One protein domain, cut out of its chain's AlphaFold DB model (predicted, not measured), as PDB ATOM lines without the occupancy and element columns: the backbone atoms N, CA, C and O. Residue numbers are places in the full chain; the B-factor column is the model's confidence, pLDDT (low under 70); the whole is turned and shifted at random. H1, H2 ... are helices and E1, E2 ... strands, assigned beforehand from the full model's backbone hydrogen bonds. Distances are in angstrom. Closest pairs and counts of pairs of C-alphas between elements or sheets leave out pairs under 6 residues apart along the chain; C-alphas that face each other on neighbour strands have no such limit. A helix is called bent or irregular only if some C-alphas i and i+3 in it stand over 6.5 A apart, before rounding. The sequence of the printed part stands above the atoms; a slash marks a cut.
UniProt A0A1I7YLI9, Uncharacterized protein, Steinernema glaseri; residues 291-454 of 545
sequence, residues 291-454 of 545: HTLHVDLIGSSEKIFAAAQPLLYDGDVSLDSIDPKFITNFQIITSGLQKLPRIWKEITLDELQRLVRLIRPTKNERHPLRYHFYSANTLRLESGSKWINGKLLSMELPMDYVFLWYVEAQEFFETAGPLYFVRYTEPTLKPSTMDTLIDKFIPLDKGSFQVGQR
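What this domain is: This is residues 291 to 454 of the 545 residues of an uncharacterized protein of Steinernema glaseri (UniProt A0A1I7YLI9). One twisted, mixed sheet of eight strands makes a long wall, with H1 and H2 packed over one of its faces; H3 and H4 pair with each other, and H4 only grazes the sheet. The sheet runs E4, E2, E1, E3, E5, E6, E7, E8, and from E1 through E3 to E8 its neighbours are parallel. The printed part has 164 residues, with eight named strands and four named helices in the order E1 E2 E3 E4 H1 E5 H2 E6 H3 E7 H4 E8, a mixed class. It is compact, with a radius of gyration of the C-alphas of 15.5 A and spans of 45 by 37 by 25 A.

Where its parts are: Find C-alpha 291 at (247.266, 184.024, 314.465), where E1, residues 291 to 298, begins its 21.8 A. E2, residues 303 to 310, covers 23.1 A, and E3, residues 327 to 335, covers 21.6 A. E4 is residues 345 to 347, E5 378 to 381, E6 401 to 405, E7 421 to 425 and E8 447 to 451, ending at C-alpha 451 (219.196, 173.964, 308.306). Look for H1 at residues 349 to 358, 14.5 A; H2 at 383 to 393, 13.9 A; H3 at 410 to 415; and H4 at 431 to 440, 14.3 A.

How they stand to each other: Start at the hairpin E1 and E2, antiparallel, with N 294 and O 307 2.9 A apart. Edge strand E4 is antiparallel to E2, with N 306 to O 345 at 2.8 A. On the other side of E1, E3 is parallel, with N 295 to O 331 at 2.8 A. Next come E5, N 380 to O 332 at 2.8 A; E6, N 403 to O 379 at 2.8 A; E7, N 423 to O 402 at 2.8 A; and edge strand E8, N 450 to O 422 at 2.8 A. Three strand-helix-strand units, parallel neighbours with a helix between, are E5 H2 E6, E6 H3 E7 and E7 H4 E8, each with a right-handed crossover. H1 and H2, on the same face, make two layers with the sheet; H1 has a height over the sheet of 8.9 A. H3 is not on the sheet but touches H4, closest at C-alphas 413 and 437, 5.9 A, at a steep tilt of 38 degrees. H2 is irregular, C-alphas 384 and 387 being 8.1 A apart, with 3 of 7 O i to N i+4 pairs and 4 of 8 O i to N i+3 pairs within hydrogen-bond range; in H1, H3 and H4 every O i to N i+4 pair is.

The domain as a whole: The C-alphas of Ser 321 and Arg 454, the two farthest apart, are 46.7 A apart. The printed part has no cut. The long links are E2 to E3 and H1 to E5. Residue 337 and residues 362 to 366 are under 70 in pLDDT.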
ATOM      1  N   HIS A 291     247.593 184.931 315.554       94.12
ATOM      2  CA  HIS A 291     247.266 184.024 314.465       94.12
ATOM      3  C   HIS A 291     245.938 183.305 314.715       94.12
ATOM      4  O   HIS A 291     245.484 183.147 315.857       94.12
ATOM      5  N   THR A 292     245.356 182.827 313.625       94.69
ATOM      6  CA  THR A 292     244.293 181.826 313.596       94.69
ATOM      7  C   THR A 292     244.911 180.501 313.154       94.69
ATOM      8  O   THR A 292     245.632 180.451 312.161       94.69
ATOM      9  N   LEU A 293     244.669 179.421 313.895       97.12
ATOM     10  CA  LEU A 293     245.090 178.080 313.493       97.12
ATOM     11  C   LEU A 293     244.206 177.614 312.339       97.12
ATOM     12  O   LEU A 293     243.010 177.414 312.523       97.12
ATOM     13  N   HIS A 294     244.790 177.420 311.168       96.12
ATOM     14  CA  HIS A 294     244.116 176.845 310.015       96.12
ATOM     15  C   HIS A 294     244.409 175.357 309.938       96.12
ATOM     16  O   HIS A 294     245.564 174.944 310.001       96.12
ATOM     17  N   VAL A 295     243.355 174.557 309.821       97.06
ATOM     18  CA  VAL A 295     243.423 173.099 309.777       97.06
ATOM     19  C   VAL A 295     242.632 172.617 308.578       97.06
ATOM     20  O   VAL A 295     241.441 172.904 308.454       97.06
ATOM     21  N   ASP A 296     243.294 171.857 307.721       96.31
ATOM     22  CA  ASP A 296     242.729 171.301 306.505       96.31
ATOM     23  C   ASP A 296     242.664 169.774 306.608       96.31
ATOM     24  O   ASP A 296     243.644 169.103 306.959       96.31
ATOM     25  N   LEU A 297     241.482 169.228 306.335       96.25
ATOM     26  CA  LEU A 297     241.196 167.801 306.336       96.25
ATOM     27  C   LEU A 297     241.178 167.285 304.896       96.25
ATOM     28  O   LEU A 297     240.176 167.418 304.184       96.25
ATOM     29  N   ILE A 298     242.257 166.617 304.484       94.56
ATOM     30  CA  ILE A 298     242.356 166.045 303.138       94.56
ATOM     31  C   ILE A 298     241.780 164.632 303.142       94.56
ATOM     32  O   ILE A 298     242.421 163.671 303.573       94.56
ATOM     33  N   GLY A 299     240.566 164.508 302.606       91.50
ATOM     34  CA  GLY A 299     239.835 163.245 302.502       91.50
ATOM     35  C   GLY A 299     240.571 162.146 301.742       91.50
ATOM     36  O   GLY A 299     240.616 161.011 302.195       91.50
ATOM     37  N   SER A 300     241.191 162.482 300.608       91.44
ATOM     38  CA  SER A 300     241.832 161.499 299.723       91.44
ATOM     39  C   SER A 300     243.073 160.834 300.312       91.44
ATOM     40  O   SER A 300     243.465 159.770 299.845       91.44
ATOM     41  N   SER A 301     243.723 161.471 301.287       93.38
ATOM     42  CA  SER A 301     244.922 160.940 301.940       93.38
ATOM     43  C   SER A 301     244.707 160.596 303.409       93.38
ATOM     44  O   SER A 301     245.654 160.143 304.036       93.38
ATOM     45  N   GLU A 302     243.516 160.856 303.956       95.31
ATOM     46  CA  GLU A 302     243.201 160.718 305.384       95.31
ATOM     47  C   GLU A 302     244.219 161.422 306.296       95.31
ATOM     48  O   GLU A 302     244.697 160.882 307.294       95.31
ATOM     49  N   LYS A 303     244.585 162.653 305.923       96.31
ATOM     50  CA  LYS A 303     245.597 163.451 306.627       96.31
ATOM     51  C   LYS A 303     245.026 164.766 307.123       96.31
ATOM     52  O   LYS A 303     244.138 165.347 306.496       96.31
ATOM     53  N   ILE A 304     245.581 165.228 308.239       97.44
ATOM     54  CA  ILE A 304     245.305 166.532 308.833       97.44
ATOM     55  C   ILE A 304     246.529 167.398 308.584       97.44
ATOM     56  O   ILE A 304     247.646 167.022 308.941       97.44
ATOM     57  N   PHE A 305     246.321 168.564 307.993       97.25
ATOM     58  CA  PHE A 305     247.368 169.558 307.833       97.25
ATOM     59  C   PHE A 305     247.015 170.793 308.638       97.25
ATOM     60  O   PHE A 305     245.847 171.157 308.734       97.25
ATOM     61  N   ALA A 306     248.021 171.447 309.204       97.62
ATOM     62  CA  ALA A 306     247.844 172.691 309.922       97.62
ATOM     63  C   ALA A 306     248.877 173.742 309.518       97.62
ATOM     64  O   ALA A 306     250.044 173.442 309.242       97.62
ATOM     65  N   ALA A 307     248.432 174.989 309.532       97.38
ATOM     66  CA  ALA A 307     249.243 176.182 309.380       97.38
ATOM     67  C   ALA A 307     248.672 177.294 310.272       97.38
ATOM     68  O   ALA A 307     247.631 177.130 310.915       97.38
ATOM     69  N   ALA A 308     249.361 178.424 310.353       96.56
ATOM     70  CA  ALA A 308     248.887 179.574 311.110       96.56
ATOM     71  C   ALA A 308     248.636 180.750 310.171       96.56
ATOM     72  O   ALA A 308     249.531 181.135 309.432       96.56
ATOM     73  N   GLN A 309     247.454 181.353 310.221       94.19
ATOM     74  CA  GLN A 309     247.134 182.537 309.431       94.19
ATOM     75  C   GLN A 309     247.273 183.798 310.297       94.19
ATOM     76  O   GLN A 309     246.580 183.907 311.313       94.19
ATOM     77  N   PRO A 310     248.152 184.756 309.958       91.12
ATOM     78  CA  PRO A 310     248.236 186.032 310.659       91.12
ATOM     79  C   PRO A 310     246.961 186.861 310.464       91.12
ATOM     80  O   PRO A 310     246.395 186.889 309.375       91.12
ATOM     81  N   LEU A 311     246.553 187.624 311.481       82.81
ATOM     82  CA  LEU A 311     245.297 188.392 311.450       82.81
ATOM     83  C   LEU A 311     245.201 189.434 310.313       82.81
ATOM     84  O   LEU A 311     244.102 189.773 309.887       82.81
ATOM     85  N   LEU A 312     246.334 189.978 309.855       77.00
ATOM     86  CA  LEU A 312     246.400 191.088 308.889       77.00
ATOM     87  C   LEU A 312     246.950 190.693 307.509       77.00
ATOM     88  O   LEU A 312     247.210 191.580 306.696       77.00
ATOM     89  N   TYR A 313     247.193 189.405 307.250       74.06
ATOM     90  CA  TYR A 313     247.803 188.968 305.993       74.06
ATOM     91  C   TYR A 313     247.047 187.810 305.355       74.06
ATOM     92  O   TYR A 313     246.770 186.795 305.990       74.06
ATOM     93  N   ASP A 314     246.826 187.942 304.050       73.06
ATOM     94  CA  ASP A 314     246.385 186.850 303.192       73.06
ATOM     95  C   ASP A 314     247.577 185.927 302.912       73.06
ATOM     96  O   ASP A 314     248.316 186.085 301.940       73.06
ATOM     97  N   GLY A 315     247.814 184.989 303.822       87.50
ATOM     98  CA  GLY A 315     248.796 183.930 303.640       87.50
ATOM     99  C   GLY A 315     249.061 183.183 304.933       87.50
ATOM    100  O   GLY A 315     249.301 183.796 305.971       87.50
ATOM    101  N   ASP A 316     249.034 181.857 304.871       92.81
ATOM    102  CA  ASP A 316     249.418 181.048 306.017       92.81
ATOM    103  C   ASP A 316     250.948 181.089 306.210       92.81
ATOM    104  O   ASP A 316     251.727 181.290 305.274       92.81
ATOM    105  N   VAL A 317     251.399 180.875 307.440       94.56
ATOM    106  CA  VAL A 317     252.798 180.657 307.808       94.56
ATOM    107  C   VAL A 317     252.943 179.282 308.451       94.56
ATOM    108  O   VAL A 317     251.988 178.721 308.992       94.56
ATOM    109  N   SER A 318     254.154 178.720 308.389       96.06
ATOM    110  CA  SER A 318     254.430 177.424 309.014       96.06
ATOM    111  C   SER A 318     254.155 177.481 310.515       96.06
ATOM    112  O   SER A 318     254.591 178.414 311.195       96.06
ATOM    113  N   LEU A 319     253.484 176.456 311.043       96.56
ATOM    114  CA  LEU A 319     253.184 176.346 312.470       96.56
ATOM    115  C   LEU A 319     254.459 176.334 313.335       96.56
ATOM    116  O   LEU A 319     254.448 176.848 314.448       96.56
ATOM    117  N   ASP A 320     255.573 175.829 312.796       96.38
ATOM    118  CA  ASP A 320     256.872 175.794 313.483       96.38
ATOM    119  C   ASP A 320     257.546 177.177 313.573       96.38
ATOM    120  O   ASP A 320     258.511 177.356 314.315       96.38
ATOM    121  N   SER A 321     257.057 178.164 312.814       95.31
ATOM    122  CA  SER A 321     257.601 179.529 312.794       95.31
ATOM    123  C   SER A 321     256.946 180.474 313.801       95.31
ATOM    124  O   SER A 321     257.399 181.611 313.958       95.31
ATOM    125  N   ILE A 322     255.895 180.022 314.488       95.06
ATOM    126  CA  ILE A 322     255.129 180.836 315.428       95.06
ATOM    127  C   ILE A 322     255.123 180.220 316.826       95.06
ATOM    128  O   ILE A 322     255.276 179.016 317.003       95.06
ATOM    129  N   ASP A 323     254.917 181.058 317.837       95.56
ATOM    130  CA  ASP A 323     254.671 180.592 319.200       95.56
ATOM    131  C   ASP A 323     253.161 180.310 319.361       95.56
ATOM    132  O   ASP A 323     252.362 181.251 319.247       95.56
ATOM    133  N   PRO A 324     252.746 179.053 319.636       94.50
ATOM    134  CA  PRO A 324     251.336 178.667 319.719       94.50
ATOM    135  C   PRO A 324     250.514 179.472 320.730       94.50
ATOM    136  O   PRO A 324     249.294 179.537 320.603       94.50
ATOM    137  N   LYS A 325     251.146 180.135 321.711       93.75
ATOM    138  CA  LYS A 325     250.435 180.990 322.679       93.75
ATOM    139  C   LYS A 325     249.765 182.210 322.045       93.75
ATOM    140  O   LYS A 325     248.934 182.843 322.692       93.75
ATOM    141  N   PHE A 326     250.166 182.585 320.830       92.81
ATOM    142  CA  PHE A 326     249.552 183.688 320.096       92.81
ATOM    143  C   PHE A 326     248.475 183.234 319.103       92.81
ATOM    144  O   PHE A 326     247.941 184.055 318.356       92.81
ATOM    145  N   ILE A 327     248.132 181.946 319.094       94.00
ATOM    146  CA  ILE A 327     246.958 181.454 318.384       94.00
ATOM    147  C   ILE A 327     245.731 181.780 319.235       94.00
ATOM    148  O   ILE A 327     245.640 181.382 320.396       94.00
ATOM    149  N   THR A 328     244.795 182.531 318.662       92.94
ATOM    150  CA  THR A 328     243.611 183.027 319.392       92.94
ATOM    151  C   THR A 328     242.305 182.411 318.928       92.94
ATOM    152  O   THR A 328     241.368 182.363 319.713       92.94
ATOM    153  N   ASN A 329     242.259 181.915 317.692       94.75
ATOM    154  CA  ASN A 329     241.101 181.257 317.100       94.75
ATOM    155  C   ASN A 329     241.570 180.084 316.238       94.75
ATOM    156  O   ASN A 329     242.766 179.952 315.957       94.75
ATOM    157  N   PHE A 330     240.636 179.266 315.768       96.19
ATOM    158  CA  PHE A 330     240.930 178.225 314.790       96.19
ATOM    159  C   PHE A 330     239.848 178.104 313.711       96.19
ATOM    160  O   PHE A 330     238.682 178.437 313.922       96.19
ATOM    161  N   GLN A 331     240.238 177.572 312.557       96.00
ATOM    162  CA  GLN A 331     239.347 177.135 311.492       96.00
ATOM    163  C   GLN A 331     239.726 175.713 311.095       96.00
ATOM    164  O   GLN A 331     240.858 175.464 310.691       96.00
ATOM    165  N   ILE A 332     238.783 174.786 311.219       96.81
ATOM    166  CA  ILE A 332     238.927 173.404 310.760       96.81
ATOM    167  C   ILE A 332     238.005 173.230 309.563       96.81
ATOM    168  O   ILE A 332     236.788 173.347 309.709       96.81
ATOM    169  N   ILE A 333     238.576 172.975 308.388       96.38
ATOM    170  CA  ILE A 333     237.849 172.902 307.121       96.38
ATOM    171  C   ILE A 333     238.158 171.602 306.370       96.38
ATOM    172  O   ILE A 333     239.278 171.102 306.391       96.38
ATOM    173  N   THR A 334     237.162 171.054 305.678       94.12
ATOM    174  CA  THR A 334     237.355 169.986 304.689       94.12
ATOM    175  C   THR A 334     237.629 170.595 303.316       94.12
ATOM    176  O   THR A 334     236.757 171.279 302.776       94.12
ATOM    177  N   SER A 335     238.787 170.311 302.718       87.19
ATOM    178  CA  SER A 335     239.117 170.784 301.368       87.19
ATOM    179  C   SER A 335     239.028 169.684 300.320       87.19
ATOM    180  O   SER A 335     239.484 168.553 300.501       87.19
ATOM    181  N   GLY A 336     238.454 170.026 299.168       74.62
ATOM    182  CA  GLY A 336     238.239 169.103 298.060       74.62
ATOM    183  C   GLY A 336     239.305 169.176 296.966       74.62
ATOM    184  O   GLY A 336     238.954 169.555 295.862       74.62
ATOM    185  N   LEU A 337     240.547 168.725 297.216       59.53
ATOM    186  CA  LEU A 337     241.587 168.402 296.196       59.53
ATOM    187  C   LEU A 337     242.676 169.453 295.875       59.53
ATOM    188  O   LEU A 337     243.399 169.277 294.891       59.53
ATOM    189  N   GLN A 338     242.875 170.512 296.662       72.44
ATOM    190  CA  GLN A 338     244.012 171.409 296.397       72.44
ATOM    191  C   GLN A 338     245.325 170.843 296.955       72.44
ATOM    192  O   GLN A 338     245.392 170.382 298.093       72.44
ATOM    193  N   LYS A 339     246.391 170.892 296.141       88.12
ATOM    194  CA  LYS A 339     247.760 170.702 296.632       88.12
ATOM    195  C   LYS A 339     248.053 171.833 297.614       88.12
ATOM    196  O   LYS A 339     248.203 172.977 297.188       88.12
ATOM    197  N   LEU A 340     248.130 171.510 298.902       88.69
ATOM    198  CA  LEU A 340     248.476 172.496 299.917       88.69
ATOM    199  C   LEU A 340     249.897 173.037 299.681       88.69
ATOM    200  O   LEU A 340     250.797 172.277 299.299       88.69
ATOM    201  N   PRO A 341     250.130 174.341 299.909       90.06
ATOM    202  CA  PRO A 341     251.469 174.910 299.920       90.06
ATOM    203  C   PRO A 341     252.405 174.169 300.890       90.06
ATOM    204  O   PRO A 341     251.982 173.703 301.944       90.06
ATOM    205  N   ARG A 342     253.714 174.135 300.593       93.31
ATOM    206  CA  ARG A 342     254.734 173.443 301.420       93.31
ATOM    207  C   ARG A 342     254.856 173.949 302.867       93.31
ATOM    208  O   ARG A 342     255.556 173.336 303.662       93.31
ATOM    209  N   ILE A 343     254.232 175.080 303.184       94.56
ATOM    210  CA  ILE A 343     254.186 175.666 304.529       94.56
ATOM    211  C   ILE A 343     253.235 174.923 305.479       94.56
ATOM    212  O   ILE A 343     253.339 175.106 306.689       94.56
ATOM    213  N   TRP A 344     252.326 174.098 304.952       96.50
ATOM    214  CA  TRP A 344     251.397 173.307 305.749       96.50
ATOM    215  C   TRP A 344     252.101 172.089 306.343       96.50
ATOM    216  O   TRP A 344     252.764 171.328 305.635       96.50
ATOM    217  N   LYS A 345     251.941 171.894 307.651       97.06
ATOM    218  CA  LYS A 345     252.535 170.787 308.398       97.06
ATOM    219  C   LYS A 345     251.502 169.689 308.602       97.06
ATOM    220  O   LYS A 345     250.409 169.965 309.083       97.06
ATOM    221  N   GLU A 346     251.847 168.453 308.257       97.50
ATOM    222  CA  GLU A 346     251.032 167.292 308.627       97.50
ATOM    223  C   GLU A 346     251.060 167.124 310.151       97.50
ATOM    224  O   GLU A 346     252.136 167.131 310.754       97.50
ATOM    225  N   ILE A 347     249.887 167.003 310.767       98.06
ATOM    226  CA  ILE A 347     249.728 166.805 312.208       98.06
ATOM    227  C   ILE A 347     248.824 165.605 312.489       98.06
ATOM    228  O   ILE A 347     248.016 165.178 311.665       98.06
ATOM    229  N   THR A 348     248.940 165.068 313.689       97.81
ATOM    230  CA  THR A 348     248.050 164.042 314.230       97.81
ATOM    231  C   THR A 348     246.812 164.669 314.876       97.81
ATOM    232  O   THR A 348     246.775 165.857 315.208       97.81
ATOM    233  N   LEU A 349     245.781 163.854 315.112       97.62
ATOM    234  CA  LEU A 349     244.584 164.292 315.836       97.62
ATOM    235  C   LEU A 349     244.899 164.723 317.281       97.62
ATOM    236  O   LEU A 349     244.329 165.697 317.771       97.62
ATOM    237  N   ASP A 350     245.836 164.043 317.944       98.00
ATOM    238  CA  ASP A 350     246.264 164.385 319.305       98.00
ATOM    239  C   ASP A 350     246.988 165.739 319.343       98.00
ATOM    240  O   ASP A 350     246.792 166.535 320.265       98.00
ATOM    241  N   GLU A 351     247.805 166.035 318.329       97.31
ATOM    242  CA  GLU A 351     248.431 167.350 318.168       97.31
ATOM    243  C   GLU A 351     247.387 168.437 317.919       97.31
ATOM    244  O   GLU A 351     247.448 169.480 318.572       97.31
ATOM    245  N   LEU A 352     246.385 168.186 317.069       97.19
ATOM    246  CA  LEU A 352     245.261 169.107 316.879       97.19
ATOM    247  C   LEU A 352     244.537 169.378 318.202       97.19
ATOM    248  O   LEU A 352     244.294 170.534 318.551       97.19
ATOM    249  N   GLN A 353     244.234 168.336 318.978       95.56
ATOM    250  CA  GLN A 353     243.576 168.491 320.273       95.56
ATOM    251  C   GLN A 353     244.423 169.320 321.245       95.56
ATOM    252  O   GLN A 353     243.890 170.181 321.949       95.56
ATOM    253  N   ARG A 354     245.741 169.094 321.283       95.81
ATOM    254  CA  ARG A 354     246.668 169.897 322.095       95.81
ATOM    255  C   ARG A 354     246.663 171.359 321.663       95.81
ATOM    256  O   ARG A 354     246.562 172.221 322.529       95.81
ATOM    257  N   LEU A 355     246.725 171.634 320.362       95.50
ATOM    258  CA  LEU A 355     246.710 172.994 319.821       95.50
ATOM    259  C   LEU A 355     245.405 173.718 320.156       95.50
ATOM    260  O   LEU A 355     245.451 174.836 320.661       95.50
ATOM    261  N   VAL A 356     244.247 173.078 319.971       94.06
ATOM    262  CA  VAL A 356     242.958 173.709 320.294       94.06
ATOM    263  C   VAL A 356     242.807 173.954 321.796       94.06
ATOM    264  O   VAL A 356     242.277 174.985 322.189       94.06
ATOM    265  N   ARG A 357     243.341 173.084 322.664       92.06
ATOM    266  CA  ARG A 357     243.339 173.323 324.121       92.06
ATOM    267  C   ARG A 357     244.177 174.532 324.552       92.06
ATOM    268  O   ARG A 357     243.922 175.078 325.623       92.06
ATOM    269  N   LEU A 358     245.173 174.943 323.761       91.50
ATOM    270  CA  LEU A 358     245.938 176.171 324.020       91.50
ATOM    271  C   LEU A 358     245.119 177.427 323.713       91.50
ATOM    272  O   LEU A 358     245.335 178.471 324.335       91.50
ATOM    273  N   ILE A 359     244.169 177.315 322.787       91.12
ATOM    274  CA  ILE A 359     243.257 178.388 322.423       91.12
ATOM    275  C   ILE A 359     242.247 178.516 323.556       91.12
ATOM    276  O   ILE A 359     241.353 177.689 323.734       91.12
ATOM    277  N   ARG A 360     242.423 179.552 324.379       79.62
ATOM    278  CA  ARG A 360     241.473 179.834 325.453       79.62
ATOM    279  C   ARG A 360     240.110 180.085 324.811       79.62
ATOM    280  O   ARG A 360     240.035 180.971 323.960       79.62
ATOM    281  N   PRO A 361     239.045 179.382 325.236       72.44
ATOM    282  CA  PRO A 361     237.700 179.748 324.833       72.44
ATOM    283  C   PRO A 361     237.521 181.233 325.119       72.44
ATOM    284  O   PRO A 361     237.902 181.697 326.204       72.44
ATOM    285  N   THR A 362     236.985 181.977 324.156       64.56
ATOM    286  CA  THR A 362     236.552 183.356 324.366       64.56
ATOM    287  C   THR A 362     235.710 183.342 325.632       64.56
ATOM    288  O   THR A 362     234.668 182.690 325.656       64.56
ATOM    289  N   LYS A 363     236.237 183.908 326.730       58.56
ATOM    290  CA  LYS A 363     235.666 183.698 328.064       58.56
ATOM    291  C   LYS A 363     234.165 183.954 327.988       58.56
ATOM    292  O   LYS A 363     233.762 185.039 327.571       58.56
ATOM    293  N   ASN A 364     233.375 182.984 328.450       56.06
ATOM    294  CA  ASN A 364     231.905 182.999 328.516       56.06
ATOM    295  C   ASN A 364     231.302 184.229 329.230       56.06
ATOM    296  O   ASN A 364     230.090 184.338 329.369       56.06
ATOM    297  N   GLU A 365     232.133 185.150 329.714       57.69
ATOM    298  CA  GLU A 365     231.734 186.368 330.396       57.69
ATOM    299  C   GLU A 365     231.087 187.387 329.445       57.69
ATOM    300  O   GLU A 365     230.272 188.184 329.910       57.69
ATOM    301  N   ARG A 366     231.394 187.386 328.130       64.50
ATOM    302  CA  ARG A 366     230.737 188.281 327.153       64.50
ATOM    303  C   ARG A 366     230.579 187.644 325.772       64.50
ATOM    304  O   ARG A 366     231.566 187.359 325.101       64.50
ATOM    305  N   HIS A 367     229.330 187.511 325.318       74.44
ATOM    306  CA  HIS A 367     229.029 187.232 323.913       74.44
ATOM    307  C   HIS A 367     229.638 188.323 323.016       74.44
ATOM    308  O   HIS A 367     229.597 189.503 323.393       74.44
ATOM    309  N   PRO A 368     230.176 187.975 321.832       78.94
ATOM    310  CA  PRO A 368     230.666 188.985 320.908       78.94
ATOM    311  C   PRO A 368     229.514 189.916 320.511       78.94
ATOM    312  O   PRO A 368     228.398 189.474 320.252       78.94
ATOM    313  N   LEU A 369     229.773 191.227 320.464       76.88
ATOM    314  CA  LEU A 369     228.742 192.211 320.097       76.88
ATOM    315  C   LEU A 369     228.258 192.023 318.652       76.88
ATOM    316  O   LEU A 369     227.101 192.307 318.342       76.88
ATOM    317  N   ARG A 370     229.155 191.550 317.782       81.00
ATOM    318  CA  ARG A 370     228.936 191.323 316.356       81.00
ATOM    319  C   ARG A 370     229.676 190.062 315.941       81.00
ATOM    320  O   ARG A 370     230.838 189.887 316.301       81.00
ATOM    321  N   TYR A 371     229.020 189.226 315.150       80.81
ATOM    322  CA  TYR A 371     229.666 188.089 314.519       80.81
ATOM    323  C   TYR A 371     230.601 188.568 313.393       80.81
ATOM    324  O   TYR A 371     230.210 189.379 312.543       80.81
ATOM    325  N   HIS A 372     231.839 188.072 313.388       82.38
ATOM    326  CA  HIS A 372     232.818 188.308 312.330       82.38
ATOM    327  C   HIS A 372     233.497 186.988 311.962       82.38
ATOM    328  O   HIS A 372     234.091 186.331 312.812       82.38
ATOM    329  N   PHE A 373     233.393 186.609 310.687       81.94
ATOM    330  CA  PHE A 373     233.788 185.288 310.199       81.94
ATOM    331  C   PHE A 373     235.262 184.958 310.484       81.94
ATOM    332  O   PHE A 373     235.562 183.901 311.022       81.94
ATOM    333  N   TYR A 374     236.176 185.898 310.224       81.81
ATOM    334  CA  TYR A 374     237.621 185.666 310.366       81.81
ATOM    335  C   TYR A 374     238.126 185.589 311.814       81.81
ATOM    336  O   TYR A 374     239.267 185.199 312.042       81.81
ATOM    337  N   SER A 375     237.305 185.972 312.793       83.56
ATOM    338  CA  SER A 375     237.676 185.954 314.215       83.56
ATOM    339  C   SER A 375     236.882 184.925 315.018       83.56
ATOM    340  O   SER A 375     236.854 185.016 316.239       83.56
ATOM    341  N   ALA A 376     236.164 184.025 314.344       90.12
ATOM    342  CA  ALA A 376     235.303 183.029 314.965       90.12
ATOM    343  C   ALA A 376     235.956 181.644 314.914       90.12
ATOM    344  O   ALA A 376     236.534 181.265 313.888       90.12
ATOM    345  N   ASN A 377     235.789 180.859 315.977       94.50
ATOM    346  CA  ASN A 377     236.141 179.444 315.944       94.50
ATOM    347  C   ASN A 377     235.200 178.708 314.991       94.50
ATOM    348  O   ASN A 377     233.982 178.663 315.199       94.50
ATOM    349  N   THR A 378     235.774 178.170 313.922       95.38
ATOM    350  CA  THR A 378     235.035 177.689 312.753       95.38
ATOM    351  C   THR A 378     235.253 176.195 312.576       95.38
ATOM    352  O   THR A 378     236.387 175.731 312.466       95.38
ATOM    353  N   LEU A 379     234.154 175.451 312.470       96.88
ATOM    354  CA  LEU A 379     234.143 174.060 312.036       96.88
ATOM    355  C   LEU A 379     233.353 173.936 310.740       96.88
ATOM    356  O   LEU A 379     232.145 174.172 310.726       96.88
ATOM    357  N   ARG A 380     234.019 173.534 309.663       96.50
ATOM    358  CA  ARG A 380     233.405 173.215 308.378       96.50
ATOM    359  C   ARG A 380     233.739 171.780 307.993       96.50
ATOM    360  O   ARG A 380     234.831 171.518 307.502       96.50
ATOM    361  N   LEU A 381     232.789 170.872 308.188       96.31
ATOM    362  CA  LEU A 381     232.940 169.464 307.829       96.31
ATOM    363  C   LEU A 381     232.033 169.105 306.660       96.31
ATOM    364  O   LEU A 381     230.840 169.411 306.661       96.31
ATOM    365  N   GLU A 382     232.599 168.413 305.682       94.25
ATOM    366  CA  GLU A 382     231.887 167.928 304.501       94.25
ATOM    367  C   GLU A 382     232.054 166.408 304.345       94.25
ATOM    368  O   GLU A 382     232.786 165.749 305.094       94.25
ATOM    369  N   SER A 383     231.396 165.818 303.340       88.50
ATOM    370  CA  SER A 383     231.465 164.374 303.074       88.50
ATOM    371  C   SER A 383     232.875 163.870 302.745       88.50
ATOM    372  O   SER A 383     233.127 162.673 302.857       88.50
ATOM    373  N   GLY A 384     233.789 164.762 302.348       87.94
ATOM    374  CA  GLY A 384     235.189 164.429 302.083       87.94
ATOM    375  C   GLY A 384     235.973 164.003 303.329       87.94
ATOM    376  O   GLY A 384     236.906 163.221 303.212       87.94
ATOM    377  N   SER A 385     235.584 164.437 304.532       90.38
ATOM    378  CA  SER A 385     236.297 164.137 305.786       90.38
ATOM    379  C   SER A 385     235.587 163.100 306.664       90.38
ATOM    380  O   SER A 385     235.832 163.028 307.868       90.38
ATOM    381  N   LYS A 386     234.720 162.256 306.081       93.44
ATOM    382  CA  LYS A 386     233.958 161.225 306.819       93.44
ATOM    383  C   LYS A 386     234.823 160.346 307.730       93.44
ATOM    384  O   LYS A 386     234.368 159.991 308.812       93.44
ATOM    385  N   TRP A 387     236.059 160.056 307.324       95.44
ATOM    386  CA  TRP A 387     237.022 159.244 308.076       95.44
ATOM    387  C   TRP A 387     237.373 159.818 309.468       95.44
ATOM    388  O   TRP A 387     237.739 159.058 310.364       95.44
ATOM    389  N   ILE A 388     237.228 161.137 309.680       96.12
ATOM    390  CA  ILE A 388     237.578 161.807 310.946       96.12
ATOM    391  C   ILE A 388     236.426 162.575 311.607       96.12
ATOM    392  O   ILE A 388     236.519 162.890 312.795       96.12
ATOM    393  N   ASN A 389     235.332 162.851 310.890       95.25
ATOM    394  CA  ASN A 389     234.249 163.713 311.377       95.25
ATOM    395  C   ASN A 389     233.742 163.328 312.777       95.25
ATOM    396  O   ASN A 389     233.653 164.197 313.638       95.25
ATOM    397  N   GLY A 390     233.487 162.038 313.034       93.50
ATOM    398  CA  GLY A 390     233.022 161.577 314.348       93.50
ATOM    399  C   GLY A 390     233.994 161.931 315.476       93.50
ATOM    400  O   GLY A 390     233.589 162.476 316.495       93.50
ATOM    401  N   LYS A 391     235.301 161.734 315.257       96.38
ATOM    402  CA  LYS A 391     236.328 162.050 316.259       96.38
ATOM    403  C   LYS A 391     236.423 163.551 316.535       96.38
ATOM    404  O   LYS A 391     236.518 163.933 317.695       96.38
ATOM    405  N   LEU A 392     236.371 164.393 315.498       96.06
ATOM    406  CA  LEU A 392     236.395 165.854 315.661       96.06
ATOM    407  C   LEU A 392     235.167 166.365 316.420       96.06
ATOM    408  O   LEU A 392     235.287 167.247 317.268       96.06
ATOM    409  N   LEU A 393     233.996 165.797 316.137       94.81
ATOM    410  CA  LEU A 393     232.745 166.149 316.803       94.81
ATOM    411  C   LEU A 393     232.736 165.732 318.284       94.81
ATOM    412  O   LEU A 393     232.209 166.468 319.113       94.81
ATOM    413  N   SER A 394     233.390 164.622 318.641       94.75
ATOM    414  CA  SER A 394     233.557 164.185 320.036       94.75
ATOM    415  C   SER A 394     234.602 164.979 320.834       94.75
ATOM    416  O   SER A 394     234.729 164.766 322.035       94.75
ATOM    417  N   MET A 395     235.374 165.881 320.212       93.56
ATOM    418  CA  MET A 395     236.394 166.675 320.918       93.56
ATOM    419  C   MET A 395     235.823 167.858 321.717       93.56
ATOM    420  O   MET A 395     236.605 168.549 322.371       93.56
ATOM    421  N   GLU A 396     234.507 168.104 321.657       92.31
ATOM    422  CA  GLU A 396     233.808 169.182 322.386       92.31
ATOM    423  C   GLU A 396     234.461 170.563 322.203       92.31
ATOM    424  O   GLU A 396     234.634 171.353 323.132       92.31
ATOM    425  N   LEU A 397     234.878 170.848 320.971       91.75
ATOM    426  CA  LEU A 397     235.606 172.068 320.652       91.75
ATOM    427  C   LEU A 397     234.709 173.312 320.858       91.75
ATOM    428  O   LEU A 397     233.518 173.268 320.534       91.75
ATOM    429  N   PRO A 398     235.256 174.443 321.347       90.38
ATOM    430  CA  PRO A 398     234.486 175.665 321.570       90.38
ATOM    431  C   PRO A 398     234.198 176.377 320.237       90.38
ATOM    432  O   PRO A 398     234.972 177.225 319.798       90.38
ATOM    433  N   MET A 399     233.100 175.999 319.582       93.25
ATOM    434  CA  MET A 399     232.726 176.483 318.250       93.25
ATOM    435  C   MET A 399     231.797 177.695 318.291       93.25
ATOM    436  O   MET A 399     230.807 177.694 319.013       93.25
ATOM    437  N   ASP A 400     232.069 178.671 317.426       93.12
ATOM    438  CA  ASP A 400     231.212 179.838 317.187       93.12
ATOM    439  C   ASP A 400     230.419 179.690 315.876       93.12
ATOM    440  O   ASP A 400     229.247 180.076 315.783       93.12
ATOM    441  N   TYR A 401     231.083 179.128 314.857       94.81
ATOM    442  CA  TYR A 401     230.567 178.859 313.519       94.81
ATOM    443  C   TYR A 401     230.639 177.365 313.223       94.81
ATOM    444  O   TYR A 401     231.707 176.753 313.288       94.81
ATOM    445  N   VAL A 402     229.508 176.792 312.832       96.88
ATOM    446  CA  VAL A 402     229.401 175.383 312.458       96.88
ATOM    447  C   VAL A 402     228.750 175.275 311.088       96.88
ATOM    448  O   VAL A 402     227.611 175.697 310.893       96.88
ATOM    449  N   PHE A 403     229.468 174.668 310.150       96.44
ATOM    450  CA  PHE A 403     228.986 174.268 308.837       96.44
ATOM    451  C   PHE A 403     229.189 172.762 308.689       96.44
ATOM    452  O   PHE A 403     230.322 172.302 308.591       96.44
ATOM    453  N   LEU A 404     228.115 171.980 308.659       96.69
ATOM    454  CA  LEU A 404     228.200 170.526 308.510       96.69
ATOM    455  C   LEU A 404     227.351 170.081 307.328       96.69
ATOM    456  O   LEU A 404     226.170 170.427 307.231       96.69
ATOM    457  N   TRP A 405     227.965 169.303 306.445       94.62
ATOM    458  CA  TRP A 405     227.362 168.835 305.206       94.62
ATOM    459  C   TRP A 405     227.506 167.316 305.070       94.62
ATOM    460  O   TRP A 405     228.620 166.811 304.928       94.62
ATOM    461  N   TYR A 406     226.384 166.586 305.043       93.12
ATOM    462  CA  TYR A 406     226.337 165.116 305.025       93.12
ATOM    463  C   TYR A 406     227.145 164.493 306.181       93.12
ATOM    464  O   TYR A 406     227.906 163.539 305.979       93.12
ATOM    465  N   VAL A 407     226.989 165.050 307.390       93.69
ATOM    466  CA  VAL A 407     227.685 164.609 308.611       93.69
ATOM    467  C   VAL A 407     226.681 164.305 309.724       93.69
ATOM    468  O   VAL A 407     225.807 165.117 310.038       93.69
ATOM    469  N   GLU A 408     226.827 163.137 310.351       94.81
ATOM    470  CA  GLU A 408     226.091 162.775 311.563       94.81
ATOM    471  C   GLU A 408     226.568 163.643 312.731       94.81
ATOM    472  O   GLU A 408     227.695 163.514 313.198       94.81
ATOM    473  N   ALA A 409     225.716 164.570 313.170       95.31
ATOM    474  CA  ALA A 409     226.073 165.611 314.135       95.31
ATOM    475  C   ALA A 409     225.179 165.607 315.383       95.31
ATOM    476  O   ALA A 409     225.139 166.592 316.117       95.31
ATOM    477  N   GLN A 410     224.427 164.521 315.604       95.75
ATOM    478  CA  GLN A 410     223.432 164.477 316.671       95.75
ATOM    479  C   GLN A 410     224.069 164.688 318.051       95.75
ATOM    480  O   GLN A 410     223.686 165.616 318.759       95.75
ATOM    481  N   GLU A 411     225.047 163.854 318.406       93.88
ATOM    482  CA  GLU A 411     225.708 163.909 319.716       93.88
ATOM    483  C   GLU A 411     226.433 165.247 319.923       93.88
ATOM    484  O   GLU A 411     226.371 165.833 320.999       93.88
ATOM    485  N   PHE A 412     227.035 165.787 318.857       95.81
ATOM    486  CA  PHE A 412     227.698 167.089 318.888       95.81
ATOM    487  C   PHE A 412     226.753 168.222 319.286       95.81
ATOM    488  O   PHE A 412     227.091 169.025 320.148       95.81
ATOM    489  N   PHE A 413     225.566 168.315 318.682       96.06
ATOM    490  CA  PHE A 413     224.641 169.402 319.016       96.06
ATOM    491  C   PHE A 413     224.071 169.287 320.434       96.06
ATOM    492  O   PHE A 413     223.701 170.305 321.023       96.06
ATOM    493  N   GLU A 414     224.019 168.079 320.995       94.75
ATOM    494  CA  GLU A 414     223.589 167.851 322.377       94.75
ATOM    495  C   GLU A 414     224.611 168.410 323.386       94.75
ATOM    496  O   GLU A 414     224.217 169.039 324.374       94.75
ATOM    497  N   THR A 415     225.912 168.288 323.097       93.94
ATOM    498  CA  THR A 415     227.000 168.760 323.973       93.94
ATOM    499  C   THR A 415     227.534 170.153 323.628       93.94
ATOM    500  O   THR A 415     228.148 170.795 324.480       93.94
ATOM    501  N   ALA A 416     227.263 170.670 322.425       94.38
ATOM    502  CA  ALA A 416     227.790 171.947 321.946       94.38
ATOM    503  C   ALA A 416     227.477 173.131 322.878       94.38
ATOM    504  O   ALA A 416     226.445 173.187 323.554       94.38
ATOM    505  N   GLY A 417     228.368 174.123 322.882       93.06
ATOM    506  CA  GLY A 417     228.128 175.423 323.507       93.06
ATOM    507  C   GLY A 417     227.136 176.297 322.722       93.06
ATOM    508  O   GLY A 417     226.475 175.826 321.793       93.06
ATOM    509  N   PRO A 418     227.001 177.582 323.091       94.69
ATOM    510  CA  PRO A 418     226.279 178.566 322.290       94.69
ATOM    511  C   PRO A 418     226.846 178.664 320.867       94.69
ATOM    512  O   PRO A 418     228.058 178.727 320.702       94.69
ATOM    513  N   LEU A 419     225.979 178.728 319.856       95.56
ATOM    514  CA  LEU A 419     226.361 178.845 318.444       95.56
ATOM    515  C   LEU A 419     225.817 180.147 317.855       95.56
ATOM    516  O   LEU A 419     224.654 180.489 318.073       95.56
ATOM    517  N   TYR A 420     226.621 180.854 317.065       95.12
ATOM    518  CA  TYR A 420     226.235 182.146 316.473       95.12
ATOM    519  C   TYR A 420     225.996 182.059 314.969       95.12
ATOM    520  O   TYR A 420     225.265 182.871 314.392       95.12
ATOM    521  N   PHE A 421     226.605 181.062 314.334       96.69
ATOM    522  CA  PHE A 421     226.376 180.745 312.941       96.69
ATOM    523  C   PHE A 421     226.235 179.236 312.776       96.69
ATOM    524  O   PHE A 421     227.164 178.476 313.040       96.69
ATOM    525  N   VAL A 422     225.065 178.808 312.320       97.62
ATOM    526  CA  VAL A 422     224.739 177.402 312.097       97.62
ATOM    527  C   VAL A 422     224.378 177.224 310.636       97.62
ATOM    528  O   VAL A 422     223.469 177.880 310.133       97.62
ATOM    529  N   ARG A 423     225.063 176.305 309.964       96.88
ATOM    530  CA  ARG A 423     224.673 175.780 308.663       96.88
ATOM    531  C   ARG A 423     224.755 174.262 308.689       96.88
ATOM    532  O   ARG A 423     225.835 173.692 308.736       96.88
ATOM    533  N   TYR A 424     223.611 173.604 308.662       96.50
ATOM    534  CA  TYR A 424     223.528 172.149 308.716       96.50
ATOM    535  C   TYR A 424     222.776 171.624 307.501       96.50
ATOM    536  O   TYR A 424     221.705 172.129 307.170       96.50
ATOM    537  N   THR A 425     223.315 170.641 306.790       94.50
ATOM    538  CA  THR A 425     222.656 170.044 305.620       94.50
ATOM    539  C   THR A 425     222.886 168.547 305.610       94.50
ATOM    540  O   THR A 425     223.955 168.104 305.204       94.50
ATOM    541  N   GLU A 426     221.850 167.809 306.018       88.06
ATOM    542  CA  GLU A 426     221.779 166.345 306.058       88.06
ATOM    543  C   GLU A 426     222.874 165.644 306.908       88.06
ATOM    544  O   GLU A 426     224.006 166.126 307.021       88.06
ATOM    545  N   PRO A 427     222.597 164.462 307.491       93.75
ATOM    546  CA  PRO A 427     221.315 163.739 307.558       93.75
ATOM    547  C   PRO A 427     220.211 164.466 308.349       93.75
ATOM    548  O   PRO A 427     220.424 165.538 308.893       93.75
ATOM    549  N   THR A 428     218.997 163.917 308.410       95.62
ATOM    550  CA  THR A 428     217.913 164.513 309.215       95.62
ATOM    551  C   THR A 428     218.169 164.310 310.712       95.62
ATOM    552  O   THR A 428     218.270 163.176 311.178       95.62
ATOM    553  N   LEU A 429     218.215 165.395 311.487       96.81
ATOM    554  CA  LEU A 429     218.291 165.362 312.949       96.81
ATOM    555  C   LEU A 429     216.961 164.915 313.557       96.81
ATOM    556  O   LEU A 429     215.886 165.324 313.103       96.81
ATOM    557  N   LYS A 430     217.041 164.154 314.656       97.75
ATOM    558  CA  LYS A 430     215.874 163.846 315.491       97.75
ATOM    559  C   LYS A 430     215.228 165.148 315.995       97.75
ATOM    560  O   LYS A 430     215.951 166.110 316.267       97.75
ATOM    561  N   PRO A 431     213.894 165.193 316.183       97.69
ATOM    562  CA  PRO A 431     213.210 166.399 316.650       97.69
ATOM    563  C   PRO A 431     213.794 166.980 317.944       97.69
ATOM    564  O   PRO A 431     214.012 168.185 318.009       97.69
ATOM    565  N   SER A 432     214.139 166.132 318.919       97.81
ATOM    566  CA  SER A 432     214.759 166.559 320.181       97.81
ATOM    567  C   SER A 432     216.111 167.245 319.976       97.81
ATOM    568  O   SER A 432     216.379 168.281 320.569       97.81
ATOM    569  N   THR A 433     216.953 166.709 319.093       97.56
ATOM    570  CA  THR A 433     218.257 167.295 318.764       97.56
ATOM    571  C   THR A 433     218.102 168.629 318.037       97.56
ATOM    572  O   THR A 433     218.867 169.558 318.281       97.56
ATOM    573  N   MET A 434     217.092 168.760 317.172       98.06
ATOM    574  CA  MET A 434     216.781 170.034 316.522       98.06
ATOM    575  C   MET A 434     216.286 171.084 317.527       98.06
ATOM    576  O   MET A 434     216.688 172.244 317.440       98.06
ATOM    577  N   ASP A 435     215.470 170.694 318.511       98.19
ATOM    578  CA  ASP A 435     215.077 171.588 319.608       98.19
ATOM    579  C   ASP A 435     216.302 172.082 320.384       98.19
ATOM    580  O   ASP A 435     216.419 173.286 320.632       98.19
ATOM    581  N   THR A 436     217.242 171.178 320.683       97.69
ATOM    582  CA  THR A 436     218.520 171.524 321.313       97.69
ATOM    583  C   THR A 436     219.330 172.482 320.443       97.69
ATOM    584  O   THR A 436     219.794 173.502 320.942       97.69
ATOM    585  N   LEU A 437     219.459 172.232 319.137       97.81
ATOM    586  CA  LEU A 437     220.185 173.113 318.215       97.81
ATOM    587  C   LEU A 437     219.596 174.535 318.182       97.81
ATOM    588  O   LEU A 437     220.337 175.518 318.229       97.81
ATOM    589  N   ILE A 438     218.265 174.660 318.162       98.25
ATOM    590  CA  ILE A 438     217.571 175.956 318.253       98.25
ATOM    591  C   ILE A 438     217.865 176.636 319.599       98.25
ATOM    592  O   ILE A 438     218.045 177.858 319.650       98.25
ATOM    593  N   ASP A 439     217.954 175.877 320.693       98.00
ATOM    594  CA  ASP A 439     218.308 176.404 322.016       98.00
ATOM    595  C   ASP A 439     219.760 176.878 322.100       98.00
ATOM    596  O   ASP A 439     220.008 177.954 322.655       98.00
ATOM    597  N   LYS A 440     220.698 176.155 321.484       96.44
ATOM    598  CA  LYS A 440     222.113 176.546 321.406       96.44
ATOM    599  C   LYS A 440     222.341 177.760 320.513       96.44
ATOM    600  O   LYS A 440     223.263 178.528 320.772       96.44
ATOM    601  N   PHE A 441     221.517 177.970 319.487       97.69
ATOM    602  CA  PHE A 441     221.652 179.131 318.611       97.69
ATOM    603  C   PHE A 441     221.352 180.445 319.345       97.69
ATOM    604  O   PHE A 441     220.241 180.642 319.835       97.69
ATOM    605  N   ILE A 442     222.306 181.373 319.383       96.56
ATOM    606  CA  ILE A 442     222.157 182.703 319.983       96.56
ATOM    607  C   ILE A 442     222.152 183.758 318.869       96.56
ATOM    608  O   ILE A 442     223.183 183.961 318.224       96.56
ATOM    609  N   PRO A 443     221.030 184.471 318.641       96.62
ATOM    610  CA  PRO A 443     220.990 185.540 317.651       96.62
ATOM    611  C   PRO A 443     222.001 186.646 317.981       96.62
ATOM    612  O   PRO A 443     221.969 187.234 319.062       96.62
ATOM    613  N   LEU A 444     222.872 186.957 317.023       94.94
ATOM    614  CA  LEU A 444     223.832 188.060 317.073       94.94
ATOM    615  C   LEU A 444     223.762 188.881 315.790       94.94
ATOM    616  O   LEU A 444     223.240 188.422 314.776       94.94
ATOM    617  N   ASP A 445     224.304 190.099 315.821       93.19
ATOM    618  CA  ASP A 445     224.420 190.910 314.612       93.19
ATOM    619  C   ASP A 445     225.348 190.217 313.608       93.19
ATOM    620  O   ASP A 445     226.505 189.940 313.928       93.19
ATOM    621  N   LYS A 446     224.835 189.974 312.394       91.56
ATOM    622  CA  LYS A 446     225.403 189.117 311.335       91.56
ATOM    623  C   LYS A 446     225.385 187.609 311.626       91.56
ATOM    624  O   LYS A 446     226.005 186.852 310.883       91.56
ATOM    625  N   GLY A 447     224.697 187.168 312.678       95.25
ATOM    626  CA  GLY A 447     224.473 185.747 312.943       95.25
ATOM    627  C   GLY A 447     223.571 185.113 311.883       95.25
ATOM    628  O   GLY A 447     222.761 185.798 311.249       95.25
ATOM    629  N   SER A 448     223.698 183.800 311.697       96.62
ATOM    630  CA  SER A 448     222.906 183.067 310.705       96.62
ATOM    631  C   SER A 448     222.492 181.691 311.206       96.62
ATOM    632  O   SER A 448     223.290 180.983 311.815       96.62
ATOM    633  N   PHE A 449     221.270 181.279 310.892       97.75
ATOM    634  CA  PHE A 449     220.772 179.932 311.143       97.75
ATOM    635  C   PHE A 449     220.215 179.335 309.855       97.75
ATOM    636  O   PHE A 449     219.212 179.804 309.322       97.75
ATOM    637  N   GLN A 450     220.856 178.289 309.352       96.50
ATOM    638  CA  GLN A 450     220.447 177.582 308.152       96.50
ATOM    639  C   GLN A 450     220.444 176.079 308.406       96.50
ATOM    640  O   GLN A 450     221.463 175.499 308.771       96.50
ATOM    641  N   VAL A 451     219.311 175.424 308.174       96.00
ATOM    642  CA  VAL A 451     219.196 173.964 308.306       96.00
ATOM    643  C   VAL A 451     218.492 173.402 307.083       96.00
ATOM    644  O   VAL A 451     217.466 173.925 306.688       96.00
ATOM    645  N   GLY A 452     219.033 172.352 306.469       93.88
ATOM    646  CA  GLY A 452     218.500 171.728 305.251       93.88
ATOM    647  C   GLY A 452     217.314 170.789 305.470       93.88
ATOM    648  O   GLY A 452     216.834 170.188 304.517       93.88
ATOM    649  N   GLN A 453     216.822 170.668 306.705       93.19
ATOM    650  CA  GLN A 453     215.655 169.854 307.040       93.19
ATOM    651  C   GLN A 453     214.439 170.719 307.374       93.19
ATOM    652  O   GLN A 453     214.567 171.849 307.845       93.19
ATOM    653  N   ARG A 454     213.244 170.158 307.180       93.38
ATOM    654  CA  ARG A 454     211.989 170.801 307.582       93.38
ATOM    655  C   ARG A 454     211.904 170.890 309.107       93.38
ATOM    656  O   ARG A 454     212.216 169.926 309.806       93.38
TER     657      ARG A 454